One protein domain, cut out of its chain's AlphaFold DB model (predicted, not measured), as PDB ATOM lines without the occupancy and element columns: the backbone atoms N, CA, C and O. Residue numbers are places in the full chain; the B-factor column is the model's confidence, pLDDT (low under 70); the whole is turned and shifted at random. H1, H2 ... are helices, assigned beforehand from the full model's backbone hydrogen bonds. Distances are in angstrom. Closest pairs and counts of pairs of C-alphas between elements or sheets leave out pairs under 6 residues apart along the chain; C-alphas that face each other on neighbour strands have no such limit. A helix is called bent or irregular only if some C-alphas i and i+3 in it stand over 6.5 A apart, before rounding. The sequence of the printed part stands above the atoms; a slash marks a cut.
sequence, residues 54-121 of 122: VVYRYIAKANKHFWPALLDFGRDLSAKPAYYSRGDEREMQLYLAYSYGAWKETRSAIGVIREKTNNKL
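This is residues 54 to 121 of the 122 residues of an uncharacterized protein of Aureobasidium pullulans (UniProt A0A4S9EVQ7). Two helices, the long, kinked H3 and then H4, meet near their ends as a V, with the short H2 in the angle between them. H1 makes a corner with the start of H2, and a long loop, residues 72 to 88, leads from H2 to the start of H3. The tip of the V, residues 101 to 109, sticks out. The printed part has 68 residues with four named helices, H1 to H4 in chain order, and no named strand; its class is all helix. It is only just compact, close to loose, with a radius of gyration of the C-alphas of 12.6 A and spans of 35 by 25 by 24 A.

H3, residues 89 to 105, has a kink of 44 degrees near residue 99 and is only just irregular: C-alphas 98 and 101 are 6.6 A apart. With residues 92 to 96 alone it touches H2, residues 66 to 71; the closest C-alphas, of Phe 66 and Met 92, are 5.6 A apart. These two run the same way at a steep tilt of 47 degrees. H4, residues 107 to 119, and H3 only just touch, only at the corner, with 3 pairs of C-alphas within 8 A; the closest, of Lys 104 and Ile 110, are 7.3 A apart. They run opposite ways at a steep tilt of 65 degrees. H2 and H4 are close but not clearly touching, the closest C-alphas, of Leu 71 and Ile 113, being 7.3 A apart. H1, residues 54 to 62, and H2 only just touch, only at the corner, with Ile 59 and Phe 66 closest, their C-alphas 7.3 A apart. H1 is apart from H3 and H4. Every O i to N i+4 pair is within hydrogen-bond range in H1 and H2, against 11 of 13 in H3 and 8 of 9 in H4.

H3 is 24.1 A from first to last C-alpha, H4 19.4 A, H1 11.9 A and H2 9.0 A. H1 begins at C-alpha 54 (111.116, 122.427, 163.815), and H4 ends at C-alpha 119 (121.466, 133.122, 137.956).

The two C-alphas farthest apart, of Tyr 83 and Asn 119, are 37.0 A apart. The printed part has no cut; the link from H2 to H3 is long, the other two tight. Mean pLDDT of the printed part is 71.9, with residues 54 to 55 and 101 to 121 under 70.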
ATOM      1  N   VAL A  54     110.928 123.792 163.298       69.38
ATOM      2  CA  VAL A  54     111.116 122.427 163.815       69.38
ATOM      3  C   VAL A  54     111.114 121.394 162.687       69.38
ATOM      4  O   VAL A  54     111.924 120.470 162.705       69.38
ATOM      5  N   VAL A  55     110.264 121.589 161.676       69.00
ATOM      6  CA  VAL A  55     110.158 120.702 160.509       69.00
ATOM      7  C   VAL A  55     111.457 120.689 159.704       69.00
ATOM      8  O   VAL A  55     111.961 119.611 159.397       69.00
ATOM      9  N   TYR A  56     112.052 121.860 159.441       71.38
ATOM     10  CA  TYR A  56     113.321 121.954 158.720       71.38
ATOM     11  C   TYR A  56     114.426 121.183 159.450       71.38
ATOM     12  O   TYR A  56     115.099 120.328 158.873       71.38
ATOM     13  N   ARG A  57     114.565 121.432 160.756       72.69
ATOM     14  CA  ARG A  57     115.580 120.787 161.603       72.69
ATOM     15  C   ARG A  57     115.373 119.282 161.717       72.69
ATOM     16  O   ARG A  57     116.350 118.539 161.776       72.69
ATOM     17  N   TYR A  58     114.122 118.835 161.776       73.94
ATOM     18  CA  TYR A  58     113.795 117.418 161.868       73.94
ATOM     19  C   TYR A  58     114.131 116.688 160.569       73.94
ATOM     20  O   TYR A  58     114.830 115.681 160.616       73.94
ATOM     21  N   ILE A  59     113.724 117.229 159.419       72.69
ATOM     22  CA  ILE A  59     114.018 116.644 158.105       72.69
ATOM     23  C   ILE A  59     115.530 116.632 157.851       72.69
ATOM     24  O   ILE A  59     116.076 115.591 157.497       72.69
ATOM     25  N   ALA A  60     116.224 117.743 158.136       73.31
ATOM     26  CA  ALA A  60     117.678 117.837 157.990       73.31
ATOM     27  C   ALA A  60     118.433 116.778 158.816       73.31
ATOM     28  O   ALA A  60     119.441 116.242 158.362       73.31
ATOM     29  N   LYS A  61     117.946 116.465 160.025       75.81
ATOM     30  CA  LYS A  61     118.528 115.425 160.889       75.81
ATOM     31  C   LYS A  61     118.124 114.014 160.479       75.81
ATOM     32  O   LYS A  61     118.912 113.091 160.649       75.81
ATOM     33  N   ALA A  62     116.892 113.841 160.010       75.75
ATOM     34  CA  ALA A  62     116.342 112.535 159.687       75.75
ATOM     35  C   ALA A  62     116.948 111.976 158.401       75.75
ATOM     36  O   ALA A  62     117.229 110.783 158.348       75.75
ATOM     37  N   ASN A  63     117.153 112.820 157.386       83.06
ATOM     38  CA  ASN A  63     117.590 112.365 156.079       83.06
ATOM     39  C   ASN A  63     118.269 113.501 155.291       83.06
ATOM     40  O   ASN A  63     117.632 114.435 154.797       83.06
ATOM     41  N   LYS A  64     119.597 113.400 155.154       84.94
ATOM     42  CA  LYS A  64     120.455 114.414 154.513       84.94
ATOM     43  C   LYS A  64     120.183 114.619 153.017       84.94
ATOM     44  O   LYS A  64     120.663 115.595 152.448       84.94
ATOM     45  N   HIS A  65     119.455 113.702 152.379       84.25
ATOM     46  CA  HIS A  65     119.229 113.701 150.934       84.25
ATOM     47  C   HIS A  65     118.066 114.609 150.510       84.25
ATOM     48  O   HIS A  65     117.992 114.988 149.345       84.25
ATOM     49  N   PHE A  66     117.188 115.009 151.441       81.25
ATOM     50  CA  PHE A  66     115.998 115.806 151.121       81.25
ATOM     51  C   PHE A  66     116.320 117.176 150.534       81.25
ATOM     52  O   PHE A  66     115.797 117.524 149.482       81.25
ATOM     53  N   TRP A  67     117.174 117.967 151.186       79.62
ATOM     54  CA  TRP A  67     117.438 119.335 150.729       79.62
ATOM     55  C   TRP A  67     118.097 119.402 149.347       79.62
ATOM     56  O   TRP A  67     117.623 120.190 148.530       79.62
ATOM     57  N   PRO A  68     119.115 118.574 149.031       78.00
ATOM     58  CA  PRO A  68     119.651 118.502 147.675       78.00
ATOM     59  C   PRO A  68     118.584 118.156 146.629       78.00
ATOM     60  O   PRO A  68     118.475 118.852 145.622       78.00
ATOM     61  N   ALA A  69     117.745 117.153 146.899       76.50
ATOM     62  CA  ALA A  69     116.719 116.711 145.959       76.50
ATOM     63  C   ALA A  69     115.581 117.725 145.767       76.50
ATOM     64  O   ALA A  69     114.939 117.737 144.726       76.50
ATOM     65  N   LEU A  70     115.339 118.608 146.742       70.69
ATOM     66  CA  LEU A  70     114.386 119.717 146.607       70.69
ATOM     67  C   LEU A  70     114.877 120.833 145.676       70.69
ATOM     68  O   LEU A  70     114.067 121.566 145.110       70.69
ATOM     69  N   LEU A  71     116.197 120.986 145.551       70.00
ATOM     70  CA  LEU A  71     116.825 121.985 144.688       70.00
ATOM     71  C   LEU A  71     117.033 121.447 143.268       70.00
ATOM     72  O   LEU A  71     116.892 122.203 142.305       70.00
ATOM     73  N   ASP A  72     117.318 120.149 143.145       73.00
ATOM     74  CA  ASP A  72     117.420 119.431 141.879       73.00
ATOM     75  C   ASP A  72     116.746 118.057 141.979       73.00
ATOM     76  O   ASP A  72     117.334 117.073 142.421       73.00
ATOM     77  N   PHE A  73     115.484 118.002 141.550       72.44
ATOM     78  CA  PHE A  73     114.664 116.791 141.611       72.44
ATOM     79  C   PHE A  73     115.154 115.663 140.681       72.44
ATOM     80  O   PHE A  73     114.779 114.508 140.886       72.44
ATOM     81  N   GLY A  74     115.944 115.998 139.648       73.94
ATOM     82  CA  GLY A  74     116.601 115.088 138.704       73.94
ATOM     83  C   GLY A  74     115.916 113.738 138.441       73.94
ATOM     84  O   GLY A  74     114.752 113.658 138.042       73.94
ATOM     85  N   ARG A  75     116.685 112.659 138.629       78.62
ATOM     86  CA  ARG A  75     116.211 111.267 138.509       78.62
ATOM     87  C   ARG A  75     115.423 110.804 139.738       78.62
ATOM     88  O   ARG A  75     114.627 109.873 139.614       78.62
ATOM     89  N   ASP A  76     115.599 111.475 140.874       82.38
ATOM     90  CA  ASP A  76     115.017 111.104 142.167       82.38
ATOM     91  C   ASP A  76     113.494 111.196 142.174       82.38
ATOM     92  O   ASP A  76     112.825 110.327 142.725       82.38
ATOM     93  N   LEU A  77     112.924 112.184 141.482       80.06
ATOM     94  CA  LEU A  77     111.470 112.329 141.378       80.06
ATOM     95  C   LEU A  77     110.796 111.170 140.628       80.06
ATOM     96  O   LEU A  77     109.639 110.842 140.882       80.06
ATOM     97  N   SER A  78     111.509 110.566 139.677       80.00
ATOM     98  CA  SER A  78     111.012 109.436 138.883       80.00
ATOM     99  C   SER A  78     111.360 108.072 139.480       80.00
ATOM    100  O   SER A  78     110.911 107.044 138.962       80.00
ATOM    101  N   ALA A  79     112.163 108.048 140.546       84.50
ATOM    102  CA  ALA A  79     112.595 106.819 141.179       84.50
ATOM    103  C   ALA A  79     111.405 106.100 141.828       84.50
ATOM    104  O   ALA A  79     110.547 106.700 142.474       84.50
ATOM    105  N   LYS A  80     111.359 104.778 141.655       82.94
ATOM    106  CA  LYS A  80     110.378 103.895 142.296       82.94
ATOM    107  C   LYS A  80     111.130 102.872 143.138       82.94
ATOM    108  O   LYS A  80     111.368 101.759 142.664       82.94
ATOM    109  N   PRO A  81     111.581 103.252 144.343       86.31
ATOM    110  CA  PRO A  81     112.319 102.336 145.192       86.31
ATOM    111  C   PRO A  81     111.420 101.161 145.592       86.31
ATOM    112  O   PRO A  81     110.312 101.353 146.087       86.31
ATOM    113  N   ALA A  82     111.901  99.934 145.385       86.81
ATOM    114  CA  ALA A  82     111.193  98.724 145.815       86.81
ATOM    115  C   ALA A  82     111.183  98.567 147.348       86.81
ATOM    116  O   ALA A  82     110.332  97.878 147.904       86.81
ATOM    117  N   TYR A  83     112.142  99.198 148.025       88.81
ATOM    118  CA  TYR A  83     112.302  99.219 149.474       88.81
ATOM    119  C   TYR A  83     113.049 100.493 149.883       88.81
ATOM    120  O   TYR A  83     113.802 101.055 149.088       88.81
ATOM    121  N   TYR A  84     112.859 100.933 151.124       88.88
ATOM    122  CA  TYR A  84     113.568 102.072 151.704       88.88
ATOM    123  C   TYR A  84     113.945 101.787 153.157       88.88
ATOM    124  O   TYR A  84     113.412 100.875 153.793       88.88
ATOM    125  N   SER A  85     114.893 102.553 153.684       88.81
ATOM    126  CA  SER A  85     115.279 102.530 155.093       88.81
ATOM    127  C   SER A  85     115.362 103.952 155.620       88.81
ATOM    128  O   SER A  85     115.668 104.884 154.883       88.81
ATOM    129  N   ARG A  86     115.101 104.129 156.915       84.94
ATOM    130  CA  ARG A  86     115.110 105.458 157.526       84.94
ATOM    131  C   ARG A  86     116.463 106.150 157.318       84.94
ATOM    132  O   ARG A  86     117.499 105.598 157.680       84.94
ATOM    133  N   GLY A  87     116.428 107.359 156.774       83.12
ATOM    134  CA  GLY A  87     117.574 108.222 156.508       83.12
ATOM    135  C   GLY A  87     118.289 107.996 155.176       83.12
ATOM    136  O   GLY A  87     119.235 108.731 154.888       83.12
ATOM    137  N   ASP A  88     117.871 107.017 154.370       89.81
ATOM    138  CA  ASP A  88     118.505 106.731 153.085       89.81
ATOM    139  C   ASP A  88     117.904 107.531 151.916       89.81
ATOM    140  O   ASP A  88     116.847 108.155 152.006       89.81
ATOM    141  N   GLU A  89     118.600 107.529 150.783       88.94
ATOM    142  CA  GLU A  89     118.170 108.226 149.566       88.94
ATOM    143  C   GLU A  89     116.792 107.760 149.068       88.94
ATOM    144  O   GLU A  89     116.012 108.554 148.550       88.94
ATOM    145  N   ARG A  90     116.453 106.486 149.282       90.56
ATOM    146  CA  ARG A  90     115.207 105.868 148.808       90.56
ATOM    147  C   ARG A  90     114.004 106.332 149.619       90.56
ATOM    148  O   ARG A  90     112.928 106.518 149.058       90.56
ATOM    149  N   GLU A  91     114.179 106.554 150.919       88.69
ATOM    150  CA  GLU A  91     113.172 107.188 151.768       88.69
ATOM    151  C   GLU A  91     112.875 108.596 151.245       88.69
ATOM    152  O   GLU A  91     111.713 108.939 151.033       88.69
ATOM    153  N   MET A  92     113.914 109.381 150.946       90.00
ATOM    154  CA  MET A  92     113.747 110.702 150.341       90.00
ATOM    155  C   MET A  92     113.010 110.619 149.001       90.00
ATOM    156  O   MET A  92     112.027 111.332 148.824       90.00
ATOM    157  N   GLN A  93     113.426 109.727 148.094       89.31
ATOM    158  CA  GLN A  93     112.794 109.536 146.781       89.31
ATOM    159  C   GLN A  93     111.301 109.206 146.909       89.31
ATOM    160  O   GLN A  93     110.472 109.753 146.181       89.31
ATOM    161  N   LEU A  94     110.941 108.360 147.880       87.19
ATOM    162  CA  LEU A  94     109.554 108.009 148.168       87.19
ATOM    163  C   LEU A  94     108.742 109.237 148.601       87.19
ATOM    164  O   LEU A  94     107.704 109.535 148.006       87.19
ATOM    165  N   TYR A  95     109.211 109.969 149.614       83.69
ATOM    166  CA  TYR A  95     108.525 111.170 150.098       83.69
ATOM    167  C   TYR A  95     108.462 112.263 149.033       83.69
ATOM    168  O   TYR A  95     107.434 112.923 148.897       83.69
ATOM    169  N   LEU A  96     109.523 112.420 148.241       81.44
ATOM    170  CA  LEU A  96     109.568 113.358 147.133       81.44
ATOM    171  C   LEU A  96     108.467 113.045 146.116       81.44
ATOM    172  O   LEU A  96     107.687 113.932 145.785       81.44
ATOM    173  N   ALA A  97     108.335 111.789 145.684       82.12
ATOM    174  CA  ALA A  97     107.296 111.383 144.740       82.12
ATOM    175  C   ALA A  97     105.869 111.619 145.278       82.12
ATOM    176  O   ALA A  97     105.001 112.077 144.531       82.12
ATOM    177  N   TYR A  98     105.624 111.363 146.570       80.00
ATOM    178  CA  TYR A  98     104.314 111.590 147.194       80.00
ATOM    179  C   TYR A  98     103.985 113.072 147.397       80.00
ATOM    180  O   TYR A  98     102.848 113.491 147.183       80.00
ATOM    181  N   SER A  99     104.958 113.872 147.830       74.38
ATOM    182  CA  SER A  99     104.744 115.285 148.159       74.38
ATOM    183  C   SER A  99     104.834 116.206 146.943       74.38
ATOM    184  O   SER A  99     104.250 117.290 146.954       74.38
ATOM    185  N   TYR A 100     105.497 115.777 145.865       71.00
ATOM    186  CA  TYR A 100     105.698 116.604 144.677       71.00
ATOM    187  C   TYR A 100     104.391 117.042 144.016       71.00
ATOM    188  O   TYR A 100     104.322 118.166 143.536       71.00
ATOM    189  N   GLY A 101     103.345 116.208 144.009       65.69
ATOM    190  CA  GLY A 101     102.034 116.600 143.475       65.69
ATOM    191  C   GLY A 101     101.482 117.853 144.164       65.69
ATOM    192  O   GLY A 101     101.196 118.849 143.502       65.69
ATOM    193  N   ALA A 102     101.461 117.843 145.499       65.69
ATOM    194  CA  ALA A 102     101.008 118.971 146.313       65.69
ATOM    195  C   ALA A 102     101.911 120.213 146.159       65.69
ATOM    196  O   ALA A 102     101.439 121.350 146.113       65.69
ATOM    197  N   TRP A 103     103.227 120.023 146.026       65.44
ATOM    198  CA  TRP A 103     104.154 121.141 145.814       65.44
ATOM    199  C   TRP A 103     104.093 121.717 144.402       65.44
ATOM    200  O   TRP A 103     104.198 122.928 144.232       65.44
ATOM    201  N   LYS A 104     103.876 120.876 143.386       59.91
ATOM    202  CA  LYS A 104     103.666 121.295 141.998       59.91
ATOM    203  C   LYS A 104     102.413 122.150 141.867       59.91
ATOM    204  O   LYS A 104     102.410 123.076 141.062       59.91
ATOM    205  N   GLU A 105     101.370 121.860 142.637       55.66
ATOM    206  CA  GLU A 105     100.163 122.692 142.717       55.66
ATOM    207  C   GLU A 105     100.447 124.039 143.394       55.66
ATOM    208  O   GLU A 105      99.887 125.065 143.013       55.66
ATOM    209  N   THR A 106     101.439 124.080 144.287       60.88
ATOM    210  CA  THR A 106     101.989 125.308 144.879       60.88
ATOM    211  C   THR A 106     103.046 125.941 143.951       60.88
ATOM    212  O   THR A 106     104.173 126.236 144.357       60.88
ATOM    213  N   ARG A 107     102.689 126.150 142.670       48.50
ATOM    214  CA  ARG A 107     103.577 126.616 141.574       48.50
ATOM    215  C   ARG A 107     104.432 127.846 141.913       48.50
ATOM    216  O   ARG A 107     105.525 127.991 141.369       48.50
ATOM    217  N   SER A 108     103.958 128.699 142.822       51.75
ATOM    218  CA  SER A 108     104.633 129.933 143.239       51.75
ATOM    219  C   SER A 108     106.026 129.690 143.853       51.75
ATOM    220  O   SER A 108     106.955 130.447 143.592       51.75
ATOM    221  N   ALA A 109     106.230 128.597 144.599       52.16
ATOM    222  CA  ALA A 109     107.493 128.362 145.310       52.16
ATOM    223  C   ALA A 109     108.592 127.732 144.429       52.16
ATOM    224  O   ALA A 109     109.759 128.116 144.510       52.16
ATOM    225  N   ILE A 110     108.234 126.788 143.551       51.69
ATOM    226  CA  ILE A 110     109.199 126.082 142.686       51.69
ATOM    227  C   ILE A 110     109.723 126.997 141.566       51.69
ATOM    228  O   ILE A 110     110.891 126.889 141.186       51.69
ATOM    229  N   GLY A 111     108.891 127.918 141.061       56.00
ATOM    230  CA  GLY A 111     109.310 128.917 140.069       56.00
ATOM    231  C   GLY A 111     110.428 129.827 140.589       56.00
ATOM    232  O   GLY A 111     111.455 129.981 139.929       56.00
ATOM    233  N   VAL A 112     110.283 130.323 141.823       54.34
ATOM    234  CA  VAL A 112     111.258 131.213 142.481       54.34
ATOM    235  C   VAL A 112     112.598 130.512 142.747       54.34
ATOM    236  O   VAL A 112     113.663 131.111 142.589       54.34
ATOM    237  N   ILE A 113     112.574 129.226 143.115       50.34
ATOM    238  CA  ILE A 113     113.794 128.441 143.371       50.34
ATOM    239  C   ILE A 113     114.587 128.219 142.072       50.34
ATOM    240  O   ILE A 113     115.806 128.384 142.058       50.34
ATOM    241  N   ARG A 114     113.909 127.903 140.960       51.78
ATOM    242  CA  ARG A 114     114.559 127.587 139.674       51.78
ATOM    243  C   ARG A 114     115.245 128.805 139.036       51.78
ATOM    244  O   ARG A 114     116.321 128.665 138.456       51.78
ATOM    245  N   GLU A 115     114.669 129.999 139.181       52.44
ATOM    246  CA  GLU A 115     115.254 131.253 138.678       52.44
ATOM    247  C   GLU A 115     116.523 131.660 139.453       52.44
ATOM    248  O   GLU A 115     117.521 132.081 138.860       52.44
ATOM    249  N   LYS A 116     116.540 131.454 140.777       51.62
ATOM    250  CA  LYS A 116     117.715 131.738 141.617       51.62
ATOM    251  C   LYS A 116     118.905 130.818 141.340       51.62
ATOM    252  O   LYS A 116     120.044 131.279 141.409       51.62
ATOM    253  N   THR A 117     118.668 129.545 141.034       45.06
ATOM    254  CA  THR A 117     119.752 128.579 140.777       45.06
ATOM    255  C   THR A 117     120.449 128.847 139.440       45.06
ATOM    256  O   THR A 117     121.674 128.790 139.368       45.06
ATOM    257  N   ASN A 118     119.705 129.243 138.403       47.28
ATOM    258  CA  ASN A 118     120.277 129.543 137.085       47.28
ATOM    259  C   ASN A 118     121.076 130.860 137.044       47.28
ATOM    260  O   ASN A 118     122.046 130.959 136.298       47.28
ATOM    261  N   ASN A 119     120.726 131.854 137.870       46.81
ATOM    262  CA  ASN A 119     121.466 133.122 137.956       46.81
ATOM    263  C   ASN A 119     122.769 133.041 138.774       46.81
ATOM    264  O   ASN A 119     123.582 133.954 138.688       46.81
ATOM    265  N   LYS A 120     122.996 131.972 139.549       41.41
ATOM    266  CA  LYS A 120     124.267 131.741 140.267       41.41
ATOM    267  C   LYS A 120     125.343 131.037 139.425       41.41
ATOM    268  O   LYS A 120     126.458 130.874 139.907       41.41
ATOM    269  N   LEU A 121     125.010 130.600 138.209       40.72
ATOM    270  CA  LEU A 121     125.906 129.876 137.295       40.72
ATOM    271  C   LEU A 121     126.389 130.740 136.111       40.72
ATOM    272  O   LEU A 121     126.911 130.202 135.135       40.72
TER     273      LEU A 121